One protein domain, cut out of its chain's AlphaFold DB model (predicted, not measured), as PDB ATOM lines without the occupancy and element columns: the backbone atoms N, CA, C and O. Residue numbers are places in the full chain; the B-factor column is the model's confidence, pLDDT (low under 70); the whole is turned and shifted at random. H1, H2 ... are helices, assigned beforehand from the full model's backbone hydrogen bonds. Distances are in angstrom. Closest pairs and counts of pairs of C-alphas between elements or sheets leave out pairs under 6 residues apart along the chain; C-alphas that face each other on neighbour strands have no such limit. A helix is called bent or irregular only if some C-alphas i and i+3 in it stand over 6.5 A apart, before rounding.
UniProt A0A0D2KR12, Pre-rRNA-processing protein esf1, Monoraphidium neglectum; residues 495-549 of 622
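Overview. This is residues 495 to 549 of the 622 residues of the protein "Pre-rRNA-processing protein esf1" of Monoraphidium neglectum (UniProt A0A0D2KR12). One long, straight helix, H2, makes the length, with the short H1 packed slantwise on it and a long loop between them; residues 536 to 549 of H2 and the loop's residues 511 to 518 stick out. The printed part has 55 residues with two named helices, H1 then H2, and no named strand: all helix. It is only just loose, close to extended, with a radius of gyration of the C-alphas of 14.7 A and spans of 47 by 22 by 18 A.

Along the chain. Find C-alpha 519 at (249.220, 206.953, 178.430); from there H2, residues 519 to 549, runs 45.7 A to C-alpha 549 at (215.450, 176.234, 177.121). H1, residues 495 to 502, begins at (250.367, 185.901, 180.825); it is irregular, with C-alphas 496 and 499 7.3 A apart.

Arrangement. Look at Phe 501 and Val 528, whose C-alphas, 5.7 A apart, are the closest of H1 and H2. The helices touch, H2 with residues 528 to 532 alone. They run the same way at a steep tilt of 54 degrees. In H2 every O i to N i+4 pair is within hydrogen-bond range; in H1 1 of 4 is, beside 4 of 5 O i to N i+3 pairs.

Size, cuts and confidence. The farthest C-alphas, of Pro 513 and Gln 549, are 47.9 A apart. The printed part has no cut. The link, residues 503 to 518, is long. Residue 549 alone has pLDDT under 70.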
ATOM      1  N   THR A 495     250.987 186.758 179.808       85.06
ATOM      2  CA  THR A 495     250.367 185.901 180.825       85.06
ATOM      3  C   THR A 495     250.468 186.487 182.234       85.06
ATOM      4  O   THR A 495     249.581 186.247 183.053       85.06
ATOM      5  N   ARG A 496     251.480 187.319 182.512       84.12
ATOM      6  CA  ARG A 496     251.655 188.025 183.792       84.12
ATOM      7  C   ARG A 496     250.542 189.038 184.074       84.12
ATOM      8  O   ARG A 496     250.216 189.263 185.236       84.12
ATOM      9  N   PHE A 497     249.895 189.594 183.046       82.31
ATOM     10  CA  PHE A 497     248.743 190.493 183.212       82.31
ATOM     11  C   PHE A 497     247.395 189.758 183.278       82.31
ATOM     12  O   PHE A 497     246.348 190.398 183.359       82.31
ATOM     13  N   ARG A 498     247.376 188.418 183.283       84.25
ATOM     14  CA  ARG A 498     246.136 187.625 183.318       84.25
ATOM     15  C   ARG A 498     245.264 187.919 184.551       84.25
ATOM     16  O   ARG A 498     244.065 188.154 184.394       84.25
ATOM     17  N   GLY A 499     245.862 187.988 185.745       85.06
ATOM     18  CA  GLY A 499     245.144 188.242 187.008       85.06
ATOM     19  C   GLY A 499     244.388 189.577 187.034       85.06
ATOM     20  O   GLY A 499     243.292 189.660 187.579       85.06
ATOM     21  N   LEU A 500     244.900 190.598 186.337       85.25
ATOM     22  CA  LEU A 500     244.258 191.910 186.176       85.25
ATOM     23  C   LEU A 500     242.926 191.844 185.389       85.25
ATOM     24  O   LEU A 500     242.062 192.708 185.555       85.25
ATOM     25  N   PHE A 501     242.722 190.817 184.557       82.88
ATOM     26  CA  PHE A 501     241.457 190.583 183.846       82.88
ATOM     27  C   PHE A 501     240.528 189.595 184.561       82.88
ATOM     28  O   PHE A 501     239.306 189.666 184.389       82.88
ATOM     29  N   GLU A 502     241.073 188.635 185.305       84.12
ATOM     30  CA  GLU A 502     240.296 187.558 185.925       84.12
ATOM     31  C   GLU A 502     239.776 187.957 187.310       84.12
ATOM     32  O   GLU A 502     238.549 187.995 187.492       84.12
ATOM     33  N   ASP A 503     240.669 188.356 188.214       86.62
ATOM     34  CA  ASP A 503     240.382 188.636 189.623       86.62
ATOM     35  C   ASP A 503     239.854 190.055 189.867       86.62
ATOM     36  O   ASP A 503     239.827 190.913 188.983       86.62
ATOM     37  N   ASN A 504     239.386 190.316 191.091       82.00
ATOM     38  CA  ASN A 504     239.033 191.665 191.544       82.00
ATOM     39  C   ASN A 504     240.226 192.375 192.216       82.00
ATOM     40  O   ASN A 504     240.438 193.557 191.972       82.00
ATOM     41  N   ALA A 505     241.047 191.641 192.979       81.75
ATOM     42  CA  ALA A 505     242.117 192.190 193.823       81.75
ATOM     43  C   ALA A 505     243.231 192.947 193.069       81.75
ATOM     44  O   ALA A 505     243.907 193.780 193.662       81.75
ATOM     45  N   PHE A 506     243.413 192.685 191.771       81.31
ATOM     46  CA  PHE A 506     244.392 193.381 190.926       81.31
ATOM     47  C   PHE A 506     243.796 194.551 190.124       81.31
ATOM     48  O   PHE A 506     244.499 195.147 189.312       81.31
ATOM     49  N   ALA A 507     242.508 194.876 190.289       80.69
ATOM     50  CA  ALA A 507     241.857 195.926 189.510       80.69
ATOM     51  C   ALA A 507     242.462 197.313 189.798       80.69
ATOM     52  O   ALA A 507     242.539 197.750 190.943       80.69
ATOM     53  N   LEU A 508     242.849 198.029 188.738       80.56
ATOM     54  CA  LEU A 508     243.357 199.399 188.837       80.56
ATOM     55  C   LEU A 508     242.223 200.363 189.220       80.56
ATOM     56  O   LEU A 508     241.390 200.693 188.373       80.56
ATOM     57  N   ASP A 509     242.208 200.829 190.469       83.94
ATOM     58  CA  ASP A 509     241.257 201.836 190.949       83.94
ATOM     59  C   ASP A 509     241.646 203.246 190.441       83.94
ATOM     60  O   ASP A 509     242.719 203.744 190.787       83.94
ATOM     61  N   PRO A 510     240.805 203.931 189.635       81.38
ATOM     62  CA  PRO A 510     241.094 205.281 189.145       81.38
ATOM     63  C   PRO A 510     240.952 206.392 190.200       81.38
ATOM     64  O   PRO A 510     241.255 207.549 189.896       81.38
ATOM     65  N   THR A 511     240.432 206.078 191.390       82.75
ATOM     66  CA  THR A 511     240.258 207.014 192.514       82.75
ATOM     67  C   THR A 511     241.450 207.024 193.471       82.75
ATOM     68  O   THR A 511     241.645 208.013 194.180       82.75
ATOM     69  N   ASP A 512     242.281 205.977 193.451       82.56
ATOM     70  CA  ASP A 512     243.458 205.851 194.312       82.56
ATOM     71  C   ASP A 512     244.511 206.925 193.942       82.56
ATOM     72  O   ASP A 512     244.895 207.019 192.769       82.56
ATOM     73  N   PRO A 513     245.031 207.747 194.881       82.12
ATOM     74  CA  PRO A 513     245.974 208.831 194.562       82.12
ATOM     75  C   PRO A 513     247.260 208.379 193.855       82.12
ATOM     76  O   PRO A 513     247.917 209.180 193.189       82.12
ATOM     77  N   ARG A 514     247.601 207.091 193.979       79.56
ATOM     78  CA  ARG A 514     248.747 206.427 193.339       79.56
ATOM     79  C   ARG A 514     248.490 206.028 191.878       79.56
ATOM     80  O   ARG A 514     249.418 205.577 191.210       79.56
ATOM     81  N   PHE A 515     247.267 206.184 191.360       81.44
ATOM     82  CA  PHE A 515     246.938 205.870 189.969       81.44
ATOM     83  C   PHE A 515     247.641 206.839 189.004       81.44
ATOM     84  O   PHE A 515     247.156 207.932 188.687       81.44
ATOM     85  N   GLY A 516     248.815 206.424 188.521       79.88
ATOM     86  CA  GLY A 516     249.607 207.165 187.546       79.88
ATOM     87  C   GLY A 516     248.820 207.401 186.258       79.88
ATOM     88  O   GLY A 516     248.484 206.468 185.534       79.88
ATOM     89  N   LYS A 517     248.555 208.667 185.924       81.62
ATOM     90  CA  LYS A 517     247.694 209.086 184.797       81.62
ATOM     91  C   LYS A 517     248.374 208.932 183.421       81.62
ATOM     92  O   LYS A 517     248.048 209.675 182.489       81.62
ATOM     93  N   SER A 518     249.306 207.992 183.281       84.88
ATOM     94  CA  SER A 518     250.118 207.778 182.081       84.88
ATOM     95  C   SER A 518     249.287 207.287 180.888       84.88
ATOM     96  O   SER A 518     248.175 206.767 181.037       84.88
ATOM     97  N   LYS A 519     249.835 207.449 179.675       81.50
ATOM     98  CA  LYS A 519     249.220 206.953 178.430       81.50
ATOM     99  C   LYS A 519     249.011 205.426 178.492       81.50
ATOM    100  O   LYS A 519     247.939 204.945 178.130       81.50
ATOM    101  N   GLY A 520     249.987 204.690 179.037       83.00
ATOM    102  CA  GLY A 520     249.926 203.238 179.247       83.00
ATOM    103  C   GLY A 520     248.855 202.806 180.255       83.00
ATOM    104  O   GLY A 520     247.981 202.018 179.906       83.00
ATOM    105  N   ALA A 521     248.840 203.364 181.471       81.25
ATOM    106  CA  ALA A 521     247.868 202.979 182.506       81.25
ATOM    107  C   ALA A 521     246.408 203.201 182.063       81.25
ATOM    108  O   ALA A 521     245.530 202.389 182.354       81.25
ATOM    109  N   LYS A 522     246.154 204.261 181.281       81.06
ATOM    110  CA  LYS A 522     244.846 204.527 180.661       81.06
ATOM    111  C   LYS A 522     244.469 203.488 179.595       81.06
ATOM    112  O   LYS A 522     243.331 203.018 179.616       81.06
ATOM    113  N   LYS A 523     245.400 203.089 178.709       82.81
ATOM    114  CA  LYS A 523     245.197 201.974 177.752       82.81
ATOM    115  C   LYS A 523     244.829 200.681 178.497       82.81
ATOM    116  O   LYS A 523     243.844 200.032 178.148       82.81
ATOM    117  N   VAL A 524     245.578 200.350 179.553       83.94
ATOM    118  CA  VAL A 524     245.372 199.151 180.382       83.94
ATOM    119  C   VAL A 524     243.986 199.160 181.040       83.94
ATOM    120  O   VAL A 524     243.204 198.236 180.824       83.94
ATOM    121  N   ALA A 525     243.629 200.215 181.781       82.94
ATOM    122  CA  ALA A 525     242.341 200.296 182.477       82.94
ATOM    123  C   ALA A 525     241.128 200.225 181.519       82.94
ATOM    124  O   ALA A 525     240.126 199.565 181.818       82.94
ATOM    125  N   ALA A 526     241.223 200.846 180.336       83.62
ATOM    126  CA  ALA A 526     240.192 200.768 179.298       83.62
ATOM    127  C   ALA A 526     240.038 199.346 178.718       83.62
ATOM    128  O   ALA A 526     238.918 198.864 178.536       83.62
ATOM    129  N   ALA A 527     241.145 198.634 178.484       83.06
ATOM    130  CA  ALA A 527     241.102 197.245 178.028       83.06
ATOM    131  C   ALA A 527     240.510 196.296 179.088       83.06
ATOM    132  O   ALA A 527     239.710 195.418 178.759       83.06
ATOM    133  N   VAL A 528     240.860 196.487 180.364       82.94
ATOM    134  CA  VAL A 528     240.379 195.667 181.492       82.94
ATOM    135  C   VAL A 528     238.875 195.833 181.708       82.94
ATOM    136  O   VAL A 528     238.148 194.840 181.789       82.94
ATOM    137  N   SER A 529     238.390 197.077 181.743       81.62
ATOM    138  CA  SER A 529     236.957 197.381 181.874       81.62
ATOM    139  C   SER A 529     236.139 196.832 180.701       81.62
ATOM    140  O   SER A 529     235.145 196.141 180.930       81.62
ATOM    141  N   SER A 530     236.601 197.022 179.459       84.94
ATOM    142  CA  SER A 530     235.966 196.454 178.260       84.94
ATOM    143  C   SER A 530     235.907 194.918 178.296       84.94
ATOM    144  O   SER A 530     234.855 194.320 178.050       84.94
ATOM    145  N   LYS A 531     237.004 194.250 178.686       83.44
ATOM    146  CA  LYS A 531     237.056 192.782 178.802       83.44
ATOM    147  C   LYS A 531     236.115 192.259 179.896       83.44
ATOM    148  O   LYS A 531     235.461 191.235 179.688       83.44
ATOM    149  N   ARG A 532     235.990 192.974 181.024       82.19
ATOM    150  CA  ARG A 532     235.053 192.641 182.114       82.19
ATOM    151  C   ARG A 532     233.591 192.806 181.685       82.19
ATOM    152  O   ARG A 532     232.815 191.878 181.896       82.19
ATOM    153  N   GLN A 533     233.242 193.909 181.017       82.50
ATOM    154  CA  GLN A 533     231.897 194.133 180.464       82.50
ATOM    155  C   GLN A 533     231.507 193.048 179.452       82.50
ATOM    156  O   GLN A 533     230.425 192.471 179.545       82.50
ATOM    157  N   ARG A 534     232.414 192.679 178.532       86.56
ATOM    158  CA  ARG A 534     232.167 191.585 177.576       86.56
ATOM    159  C   ARG A 534     231.943 190.236 178.274       86.56
ATOM    160  O   ARG A 534     231.104 189.466 177.816       86.56
ATOM    161  N   ARG A 535     232.652 189.954 179.377       83.31
ATOM    162  CA  ARG A 535     232.462 188.720 180.170       83.31
ATOM    163  C   ARG A 535     231.113 188.704 180.894       83.31
ATOM    164  O   ARG A 535     230.456 187.670 180.883       83.31
ATOM    165  N   GLN A 536     230.685 189.835 181.458       82.12
ATOM    166  CA  GLN A 536     229.355 189.978 182.065       82.12
ATOM    167  C   GLN A 536     228.253 189.725 181.031       82.12
ATOM    168  O   GLN A 536     227.403 188.865 181.244       82.12
ATOM    169  N   HIS A 537     228.336 190.360 179.861       85.75
ATOM    170  CA  HIS A 537     227.306 190.215 178.832       85.75
ATOM    171  C   HIS A 537     227.231 188.801 178.221       85.75
ATOM    172  O   HIS A 537     226.157 188.320 177.869       85.75
ATOM    173  N   GLN A 538     228.355 188.075 178.156       83.94
ATOM    174  CA  GLN A 538     228.349 186.654 177.785       83.94
ATOM    175  C   GLN A 538     227.697 185.763 178.853       83.94
ATOM    176  O   GLN A 538     227.019 184.799 178.503       83.94
ATOM    177  N   GLN A 539     227.870 186.080 180.141       82.12
ATOM    178  CA  GLN A 539     227.196 185.367 181.230       82.12
ATOM    179  C   GLN A 539     225.685 185.640 181.222       82.12
ATOM    180  O   GLN A 539     224.912 184.700 181.378       82.12
ATOM    181  N   GLU A 540     225.263 186.882 180.960       83.75
ATOM    182  CA  GLU A 540     223.853 187.262 180.775       83.75
ATOM    183  C   GLU A 540     223.196 186.446 179.650       83.75
ATOM    184  O   GLU A 540     222.242 185.715 179.909       83.75
ATOM    185  N   GLN A 541     223.768 186.461 178.440       80.94
ATOM    186  CA  GLN A 541     223.237 185.716 177.285       80.94
ATOM    187  C   GLN A 541     223.165 184.197 177.531       80.94
ATOM    188  O   GLN A 541     222.212 183.539 177.109       80.94
ATOM    189  N   GLN A 542     224.138 183.617 178.246       77.31
ATOM    190  CA  GLN A 542     224.096 182.202 178.638       77.31
ATOM    191  C   GLN A 542     222.980 181.916 179.652       77.31
ATOM    192  O   GLN A 542     222.309 180.887 179.547       77.31
ATOM    193  N   HIS A 543     222.753 182.817 180.610       76.25
ATOM    194  CA  HIS A 543     221.688 182.685 181.603       76.25
ATOM    195  C   HIS A 543     220.299 182.851 180.967       76.25
ATOM    196  O   HIS A 543     219.361 182.143 181.333       76.25
ATOM    197  N   GLU A 544     220.148 183.758 180.000       78.75
ATOM    198  CA  GLU A 544     218.916 183.944 179.223       78.75
ATOM    199  C   GLU A 544     218.616 182.728 178.338       78.75
ATOM    200  O   GLU A 544     217.498 182.212 178.372       78.75
ATOM    201  N   GLY A 545     219.614 182.202 177.618       76.06
ATOM    202  CA  GLY A 545     219.462 180.997 176.796       76.06
ATOM    203  C   GLY A 545     219.047 179.764 177.609       76.06
ATOM    204  O   GLY A 545     218.142 179.033 177.208       76.06
ATOM    205  N   GLN A 546     219.637 179.569 178.794       73.31
ATOM    206  CA  GLN A 546     219.249 178.488 179.711       73.31
ATOM    207  C   GLN A 546     217.818 178.659 180.243       73.31
ATOM    208  O   GLN A 546     217.057 177.692 180.278       73.31
ATOM    209  N   GLN A 547     217.411 179.884 180.598       72.06
ATOM    210  CA  GLN A 547     216.035 180.173 181.028       72.06
ATOM    211  C   GLN A 547     215.012 179.947 179.904       72.06
ATOM    212  O   GLN A 547     213.903 179.484 180.177       72.06
ATOM    213  N   GLN A 548     215.360 180.231 178.646       72.38
ATOM    214  CA  GLN A 548     214.493 179.959 177.493       72.38
ATOM    215  C   GLN A 548     214.392 178.455 177.189       72.38
ATOM    216  O   GLN A 548     213.289 177.960 176.956       72.38
ATOM    217  N   GLN A 549     215.492 177.697 177.274       68.31
ATOM    218  CA  GLN A 549     215.450 176.234 177.121       68.31
ATOM    219  C   GLN A 549     214.657 175.542 178.239       68.31
ATOM    220  O   GLN A 549     213.915 174.605 177.956       68.31
TER     221      GLN A 549